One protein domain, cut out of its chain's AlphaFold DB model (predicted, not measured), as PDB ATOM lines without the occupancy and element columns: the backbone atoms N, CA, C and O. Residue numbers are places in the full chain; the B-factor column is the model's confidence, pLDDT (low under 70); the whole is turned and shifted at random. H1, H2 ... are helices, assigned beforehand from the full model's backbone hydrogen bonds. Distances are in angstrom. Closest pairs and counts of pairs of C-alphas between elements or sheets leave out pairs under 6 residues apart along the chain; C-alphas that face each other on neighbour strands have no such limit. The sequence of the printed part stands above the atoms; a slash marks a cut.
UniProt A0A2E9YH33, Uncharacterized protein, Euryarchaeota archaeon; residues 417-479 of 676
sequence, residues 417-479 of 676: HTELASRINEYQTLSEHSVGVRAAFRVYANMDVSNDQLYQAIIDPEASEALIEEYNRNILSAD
ATOM      1  N   HIS A 417     147.995 217.019 201.907       89.38
ATOM      2  CA  HIS A 417     148.079 215.635 201.418       89.38
ATOM      3  C   HIS A 417     148.058 215.549 199.881       89.38
ATOM      4  O   HIS A 417     148.646 214.632 199.314       89.38
ATOM      5  N   THR A 418     147.413 216.501 199.196       90.44
ATOM      6  CA  THR A 418     147.363 216.552 197.729       90.44
ATOM      7  C   THR A 418     148.717 216.988 197.180       90.44
ATOM      8  O   THR A 418     149.229 216.398 196.229       90.44
ATOM      9  N   GLU A 419     149.339 217.972 197.825       86.62
ATOM     10  CA  GLU A 419     150.700 218.394 197.537       86.62
ATOM     11  C   GLU A 419     151.699 217.263 197.799       86.62
ATOM     12  O   GLU A 419     152.544 216.999 196.945       86.62
ATOM     13  N   LEU A 420     151.578 216.541 198.922       85.88
ATOM     14  CA  LEU A 420     152.405 215.365 199.204       85.88
ATOM     15  C   LEU A 420     152.247 214.290 198.118       85.88
ATOM     16  O   LEU A 420     153.249 213.756 197.647       85.88
ATOM     17  N   ALA A 421     151.017 213.990 197.695       85.44
ATOM     18  CA  ALA A 421     150.760 213.019 196.634       85.44
ATOM     19  C   ALA A 421     151.385 213.456 195.301       85.44
ATOM     20  O   ALA A 421     152.027 212.649 194.628       85.44
ATOM     21  N   SER A 422     151.260 214.738 194.944       86.12
ATOM     22  CA  SER A 422     151.892 215.310 193.748       86.12
ATOM     23  C   SER A 422     153.413 215.173 193.805       86.12
ATOM     24  O   SER A 422     154.030 214.692 192.860       86.12
ATOM     25  N   ARG A 423     153.998 215.538 194.945       81.62
ATOM     26  CA  ARG A 423     155.427 215.446 195.244       81.62
ATOM     27  C   ARG A 423     155.951 214.009 195.146       81.62
ATOM     28  O   ARG A 423     156.976 213.763 194.521       81.62
ATOM     29  N   ILE A 424     155.234 213.036 195.704       82.25
ATOM     30  CA  ILE A 424     155.618 211.621 195.617       82.25
ATOM     31  C   ILE A 424     155.499 211.097 194.186       82.25
ATOM     32  O   ILE A 424     156.395 210.395 193.726       82.25
ATOM     33  N   ASN A 425     154.435 211.448 193.464       83.12
ATOM     34  CA  ASN A 425     154.276 211.045 192.068       83.12
ATOM     35  C   ASN A 425     155.396 211.620 191.186       83.12
ATOM     36  O   ASN A 425     155.955 210.928 190.336       83.12
ATOM     37  N   GLU A 426     155.778 212.873 191.425       79.00
ATOM     38  CA  GLU A 426     156.914 213.503 190.761       79.00
ATOM     39  C   GLU A 426     158.233 212.811 191.122       79.00
ATOM     40  O   GLU A 426     159.016 212.494 190.230       79.00
ATOM     41  N   TYR A 427     158.444 212.462 192.395       77.69
ATOM     42  CA  TYR A 427     159.591 211.659 192.822       77.69
ATOM     43  C   TYR A 427     159.634 210.279 192.153       77.69
ATOM     44  O   TYR A 427     160.699 209.842 191.725       77.69
ATOM     45  N   GLN A 428     158.502 209.581 192.040       77.50
ATOM     46  CA  GLN A 428     158.418 208.281 191.367       77.50
ATOM     47  C   GLN A 428     158.710 208.420 189.871       77.50
ATOM     48  O   GLN A 428     159.551 207.694 189.342       77.50
ATOM     49  N   THR A 429     158.112 209.420 189.222       78.81
ATOM     50  CA  THR A 429     158.369 209.751 187.815       78.81
ATOM     51  C   THR A 429     159.851 210.059 187.596       78.81
ATOM     52  O   THR A 429     160.466 209.539 186.666       78.81
ATOM     53  N   LEU A 430     160.467 210.844 188.483       77.94
ATOM     54  CA  LEU A 430     161.905 211.093 188.457       77.94
ATOM     55  C   LEU A 430     162.685 209.808 188.686       77.94
ATOM     56  O   LEU A 430     163.584 209.518 187.923       77.94
ATOM     57  N   SER A 431     162.350 208.990 189.673       74.44
ATOM     58  CA  SER A 431     163.053 207.731 189.939       74.44
ATOM     59  C   SER A 431     163.046 206.779 188.734       74.44
ATOM     60  O   SER A 431     164.012 206.044 188.519       74.44
ATOM     61  N   GLU A 432     161.986 206.813 187.925       71.88
ATOM     62  CA  GLU A 432     161.845 206.013 186.707       71.88
ATOM     63  C   GLU A 432     162.544 206.633 185.485       71.88
ATOM     64  O   GLU A 432     163.120 205.905 184.670       71.88
ATOM     65  N   HIS A 433     162.540 207.965 185.365       76.06
ATOM     66  CA  HIS A 433     162.986 208.683 184.166       76.06
ATOM     67  C   HIS A 433     164.261 209.530 184.349       76.06
ATOM     68  O   HIS A 433     164.773 210.079 183.375       76.06
ATOM     69  N   SER A 434     164.830 209.612 185.553       83.62
ATOM     70  CA  SER A 434     166.001 210.446 185.868       83.62
ATOM     71  C   SER A 434     167.318 209.861 185.387       83.62
ATOM     72  O   SER A 434     168.322 210.565 185.418       83.62
ATOM     73  N   VAL A 435     167.345 208.591 184.966       85.00
ATOM     74  CA  VAL A 435     168.590 207.904 184.589       85.00
ATOM     75  C   VAL A 435     169.354 208.705 183.537       85.00
ATOM     76  O   VAL A 435     170.554 208.880 183.698       85.00
ATOM     77  N   GLY A 436     168.670 209.251 182.529       83.81
ATOM     78  CA  GLY A 436     169.316 210.058 181.493       83.81
ATOM     79  C   GLY A 436     169.854 211.398 181.994       83.81
ATOM     80  O   GLY A 436     170.994 211.776 181.730       83.81
ATOM     81  N   VAL A 437     169.083 212.084 182.844       86.81
ATOM     82  CA  VAL A 437     169.526 213.333 183.483       86.81
ATOM     83  C   VAL A 437     170.754 213.075 184.359       86.81
ATOM     84  O   VAL A 437     171.774 213.743 184.208       86.81
ATOM     85  N   ARG A 438     170.706 212.057 185.226       92.00
ATOM     86  CA  ARG A 438     171.841 211.641 186.068       92.00
ATOM     87  C   ARG A 438     173.045 211.230 185.220       92.00
ATOM     88  O   ARG A 438     174.167 211.575 185.583       92.00
ATOM     89  N   ALA A 439     172.819 210.569 184.081       89.25
ATOM     90  CA  ALA A 439     173.876 210.234 183.132       89.25
ATOM     91  C   ALA A 439     174.560 211.505 182.628       89.25
ATOM     92  O   ALA A 439     175.782 211.592 182.666       89.25
ATOM     93  N   ALA A 440     173.795 212.518 182.219       87.75
ATOM     94  CA  ALA A 440     174.354 213.772 181.729       87.75
ATOM     95  C   ALA A 440     175.211 214.481 182.793       87.75
ATOM     96  O   ALA A 440     176.321 214.927 182.492       87.75
ATOM     97  N   PHE A 441     174.747 214.537 184.047       92.69
ATOM     98  CA  PHE A 441     175.532 215.082 185.160       92.69
ATOM     99  C   PHE A 441     176.820 214.287 185.404       92.69
ATOM    100  O   PHE A 441     177.902 214.874 185.506       92.69
ATOM    101  N   ARG A 442     176.739 212.954 185.436       93.31
ATOM    102  CA  ARG A 442     177.903 212.100 185.687       93.31
ATOM    103  C   ARG A 442     178.909 212.152 184.542       93.31
ATOM    104  O   ARG A 442     180.097 212.339 184.775       93.31
ATOM    105  N   VAL A 443     178.456 212.010 183.305       90.81
ATOM    106  CA  VAL A 443     179.333 211.836 182.144       90.81
ATOM    107  C   VAL A 443     179.933 213.156 181.677       90.81
ATOM    108  O   VAL A 443     181.135 213.207 181.417       90.81
ATOM    109  N   TYR A 444     179.150 214.235 181.615       90.06
ATOM    110  CA  TYR A 444     179.667 215.526 181.152       90.06
ATOM    111  C   TYR A 444     180.326 216.323 182.278       90.06
ATOM    112  O   TYR A 444     181.427 216.837 182.096       90.06
ATOM    113  N   ALA A 445     179.695 216.381 183.452       92.12
ATOM    114  CA  ALA A 445     180.143 217.229 184.556       92.12
ATOM    115  C   ALA A 445     180.875 216.474 185.681       92.12
ATOM    116  O   ALA A 445     181.313 217.105 186.637       92.12
ATOM    117  N   ASN A 446     181.033 215.146 185.588       93.56
ATOM    118  CA  ASN A 446     181.586 214.318 186.673       93.56
ATOM    119  C   ASN A 446     180.846 214.486 188.015       93.56
ATOM    120  O   ASN A 446     181.450 214.406 189.083       93.56
ATOM    121  N   MET A 447     179.540 214.743 187.962       93.69
ATOM    122  CA  MET A 447     178.712 214.965 189.143       93.69
ATOM    123  C   MET A 447     177.862 213.737 189.440       93.69
ATOM    124  O   MET A 447     177.044 213.326 188.617       93.69
ATOM    125  N   ASP A 448     178.024 213.180 190.637       92.88
ATOM    126  CA  ASP A 448     177.123 212.151 191.155       92.88
ATOM    127  C   ASP A 448     175.876 212.808 191.736       92.88
ATOM    128  O   ASP A 448     175.859 213.224 192.893       92.88
ATOM    129  N   VAL A 449     174.831 212.908 190.912       91.56
ATOM    130  CA  VAL A 449     173.544 213.470 191.330       91.56
ATOM    131  C   VAL A 449     172.579 212.347 191.707       91.56
ATOM    132  O   VAL A 449     172.324 211.423 190.925       91.56
ATOM    133  N   SER A 450     172.039 212.416 192.924       90.50
ATOM    134  CA  SER A 450     171.021 211.488 193.415       90.50
ATOM    135  C   SER A 450     169.615 211.879 192.944       90.50
ATOM    136  O   SER A 450     169.353 213.029 192.588       90.50
ATOM    137  N   ASN A 451     168.671 210.930 192.983       86.25
ATOM    138  CA  ASN A 451     167.254 211.234 192.739       86.25
ATOM    139  C   ASN A 451     166.728 212.297 193.713       86.25
ATOM    140  O   ASN A 451     165.940 213.145 193.314       86.25
ATOM    141  N   ASP A 452     167.207 212.287 194.959       84.44
ATOM    142  CA  ASP A 452     166.801 213.258 195.973       84.44
ATOM    143  C   ASP A 452     167.280 214.668 195.615       84.44
ATOM    144  O   ASP A 452     166.522 215.616 195.773       84.44
ATOM    145  N   GLN A 453     168.497 214.824 195.081       88.19
ATOM    146  CA  GLN A 453     168.994 216.125 194.620       88.19
ATOM    147  C   GLN A 453     168.211 216.644 193.411       88.19
ATOM    148  O   GLN A 453     167.872 217.823 193.378       88.19
ATOM    149  N   LEU A 454     167.874 215.774 192.451       85.75
ATOM    150  CA  LEU A 454     167.022 216.156 191.316       85.75
ATOM    151  C   LEU A 454     165.617 216.554 191.767       85.75
ATOM    152  O   LEU A 454     165.052 217.519 191.267       85.75
ATOM    153  N   TYR A 455     165.069 215.834 192.738       81.81
ATOM    154  CA  TYR A 455     163.777 216.149 193.324       81.81
ATOM    155  C   TYR A 455     163.804 217.464 194.119       81.81
ATOM    156  O   TYR A 455     162.898 218.282 193.970       81.81
ATOM    157  N   GLN A 456     164.858 217.722 194.902       78.38
ATOM    158  CA  GLN A 456     165.042 219.020 195.563       78.38
ATOM    159  C   GLN A 456     165.149 220.153 194.542       78.38
ATOM    160  O   GLN A 456     164.493 221.169 194.720       78.38
ATOM    161  N   ALA A 457     165.889 219.962 193.446       78.38
ATOM    162  CA  ALA A 457     165.985 220.952 192.373       78.38
ATOM    163  C   ALA A 457     164.629 221.263 191.711       78.38
ATOM    164  O   ALA A 457     164.431 222.346 191.180       78.38
ATOM    165  N   ILE A 458     163.673 220.340 191.741       73.69
ATOM    166  CA  ILE A 458     162.344 220.570 191.168       73.69
ATOM    167  C   ILE A 458     161.438 221.373 192.104       73.69
ATOM    168  O   ILE A 458     160.642 222.189 191.644       73.69
ATOM    169  N   ILE A 459     161.572 221.172 193.414       71.31
ATOM    170  CA  ILE A 459     160.729 221.838 194.415       71.31
ATOM    171  C   ILE A 459     161.305 223.185 194.844       71.31
ATOM    172  O   ILE A 459     160.548 224.107 195.150       71.31
ATOM    173  N   ASP A 460     162.627 223.286 194.904       70.38
ATOM    174  CA  ASP A 460     163.350 224.452 195.384       70.38
ATOM    175  C   ASP A 460     164.132 225.100 194.226       70.38
ATOM    176  O   ASP A 460     165.144 224.550 193.773       70.38
ATOM    177  N   PRO A 461     163.691 226.280 193.742       66.81
ATOM    178  CA  PRO A 461     164.387 227.011 192.690       66.81
ATOM    179  C   PRO A 461     165.850 227.323 193.029       66.81
ATOM    180  O   PRO A 461     166.686 227.304 192.126       66.81
ATOM    181  N   GLU A 462     166.180 227.568 194.303       76.12
ATOM    182  CA  GLU A 462     167.561 227.845 194.720       76.12
ATOM    183  C   GLU A 462     168.428 226.585 194.596       76.12
ATOM    184  O   GLU A 462     169.558 226.647 194.105       76.12
ATOM    185  N   ALA A 463     167.884 225.417 194.962       76.31
ATOM    186  CA  ALA A 463     168.558 224.135 194.766       76.31
ATOM    187  C   ALA A 463     168.763 223.821 193.273       76.31
ATOM    188  O   ALA A 463     169.812 223.293 192.898       76.31
ATOM    189  N   SER A 464     167.799 224.178 192.415       76.81
ATOM    190  CA  SER A 464     167.950 224.060 190.960       76.81
ATOM    191  C   SER A 464     169.084 224.925 190.433       76.81
ATOM    192  O   SER A 464     169.898 224.454 189.637       76.81
ATOM    193  N   GLU A 465     169.116 226.196 190.832       81.31
ATOM    194  CA  GLU A 465     170.112 227.154 190.361       81.31
ATOM    195  C   GLU A 465     171.511 226.727 190.811       81.31
ATOM    196  O   GLU A 465     172.414 226.628 189.981       81.31
ATOM    197  N   ALA A 466     171.662 226.326 192.078       90.75
ATOM    198  CA  ALA A 466     172.916 225.798 192.606       90.75
ATOM    199  C   ALA A 466     173.408 224.562 191.831       90.75
ATOM    200  O   ALA A 466     174.589 224.478 191.483       90.75
ATOM    201  N   LEU A 467     172.508 223.620 191.515       89.25
ATOM    202  CA  LEU A 467     172.854 222.407 190.774       89.25
ATOM    203  C   LEU A 467     173.284 222.718 189.327       89.25
ATOM    204  O   LEU A 467     174.243 222.128 188.823       89.25
ATOM    205  N   ILE A 468     172.609 223.664 188.666       88.12
ATOM    206  CA  ILE A 468     172.943 224.114 187.305       88.12
ATOM    207  C   ILE A 468     174.267 224.890 187.288       88.12
ATOM    208  O   ILE A 468     175.088 224.696 186.389       88.12
ATOM    209  N   GLU A 469     174.506 225.761 188.267       92.06
ATOM    210  CA  GLU A 469     175.768 226.490 188.388       92.06
ATOM    211  C   GLU A 469     176.952 225.545 188.586       92.06
ATOM    212  O   GLU A 469     178.002 225.735 187.965       92.06
ATOM    213  N   GLU A 470     176.795 224.523 189.429       94.19
ATOM    214  CA  GLU A 470     177.823 223.507 189.644       94.19
ATOM    215  C   GLU A 470     178.085 222.696 188.367       94.19
ATOM    216  O   GLU A 470     179.242 222.531 187.974       94.19
ATOM    217  N   TYR A 471     177.028 222.291 187.657       93.12
ATOM    218  CA  TYR A 471     177.128 221.620 186.357       93.12
ATOM    219  C   TYR A 471     177.910 222.443 185.334       93.12
ATOM    220  O   TYR A 471     178.888 221.965 184.753       93.12
ATOM    221  N   ASN A 472     177.523 223.709 185.159       91.12
ATOM    222  CA  ASN A 472     178.175 224.623 184.227       91.12
ATOM    223  C   ASN A 472     179.634 224.863 184.611       91.12
ATOM    224  O   ASN A 472     180.507 224.851 183.747       91.12
ATOM    225  N   ARG A 473     179.921 225.045 185.904       93.06
ATOM    226  CA  ARG A 473     181.289 225.226 186.398       93.06
ATOM    227  C   ARG A 473     182.152 224.013 186.075       93.06
ATOM    228  O   ARG A 473     183.250 224.185 185.551       93.06
ATOM    229  N   ASN A 474     181.653 222.810 186.344       92.19
ATOM    230  CA  ASN A 474     182.404 221.583 186.121       92.19
ATOM    231  C   ASN A 474     182.672 221.353 184.632       92.19
ATOM    232  O   ASN A 474     183.815 221.088 184.276       92.19
ATOM    233  N   ILE A 475     181.685 221.564 183.755       89.88
ATOM    234  CA  ILE A 475     181.882 221.443 182.300       89.88
ATOM    235  C   ILE A 475     182.841 222.496 181.761       89.88
ATOM    236  O   ILE A 475     183.748 222.156 181.010       89.88
ATOM    237  N   LEU A 476     182.673 223.766 182.141       88.38
ATOM    238  CA  LEU A 476     183.527 224.849 181.644       88.38
ATOM    239  C   LEU A 476     184.975 224.724 182.134       88.38
ATOM    240  O   LEU A 476     185.885 225.228 181.481       88.38
ATOM    241  N   SER A 477     185.185 224.085 183.287       83.94
ATOM    242  CA  SER A 477     186.516 223.854 183.855       83.94
ATOM    243  C   SER A 477     187.181 222.556 183.394       83.94
ATOM    244  O   SER A 477     188.387 222.400 183.592       83.94
ATOM    245  N   ALA A 478     186.421 221.623 182.816       82.62
ATOM    246  CA  ALA A 478     186.923 220.317 182.422       82.62
ATOM    247  C   ALA A 478     187.474 220.342 180.992       82.62
ATOM    248  O   ALA A 478     186.789 220.738 180.049       82.62
ATOM    249  N   ASP A 479     188.690 219.827 180.814       85.69
ATOM    250  CA  ASP A 479     189.178 219.463 179.487       85.69
ATOM    251  C   ASP A 479     188.427 218.211 179.016       85.69
ATOM    252  O   ASP A 479     188.401 217.183 179.699       85.69
TER     253      ASP A 479
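Overview. This is residues 417 to 479 of the 676 residues of an uncharacterized protein of Euryarchaeota archaeon (UniProt A0A2E9YH33). Four helices make a loose, thin frame: H1 and H2 follow each other round a corner along one side, the chain then folds back to the short H3, and the long H4 runs along the other side until it meets the last residue of H2. H3 sits between the later part of H1 and the early part of H4, and residues 417 to 422 of H1 stick out at one end. The printed part has 63 residues, with four named helices in the order H1, H2, H3, H4 and no named strand, and its class is all helix. It is only just loose, close to compact, with a radius of gyration of the C-alphas of 12.8 A, and the C-alphas span 46 by 23 by 11 A.

Along the chain. H1 takes residues 417 to 433 and is 23.8 A long from first to last C-alpha, beginning with C-alpha 417 at (148.079, 215.635, 201.418). After Ser 434, H2 takes residues 435 to 445, 14.8 A, and ends with C-alpha 445 at (180.143, 217.229, 184.556). Residues 446 to 450 link it to H3, residues 451 to 459, 12.6 A. After Asp 460, H4 takes residues 461 to 477, 24.0 A, and ends with C-alpha 477 at (186.516, 223.854, 183.855).

Arrangement. H1 and H2 meet only through their link. H1 touches H3 with residues 426 to 431 alone; their closest C-alphas, those of Ser 431 and Asn 451, are 6.1 A apart. These two helices run opposite ways at a steep tilt of 49 degrees. H2 and H3 are near each other, with 5 pairs of C-alphas within 10 A. H3 and H4 touch only at the corner by their link, where the closest C-alphas, those of Ala 457 and Ser 464, are 3.9 A apart; they run opposite ways at a steep tilt of 58 degrees. H4 touches H2 with residues 471 to 475 alone, and the closest C-alphas, those of Ala 445 and Ile 475, are 5.1 A apart. H2 and H4 run the same way at a steep tilt of 45 degrees. H1 and H4 are apart. In H1, H2, H3 and H4 every O i to N i+4 pair is within hydrogen-bond range.

Size, cuts and confidence. The two C-alphas farthest apart are those of His 417 and Asp 479, the first and last printed residues, at 46.7 A. Residues 417 to 422, which belong to H1, stand free. The printed part has no cut, and its three links are tight. The mean pLDDT of the printed part is 84.8, and one residue, Pro 461, is under 70.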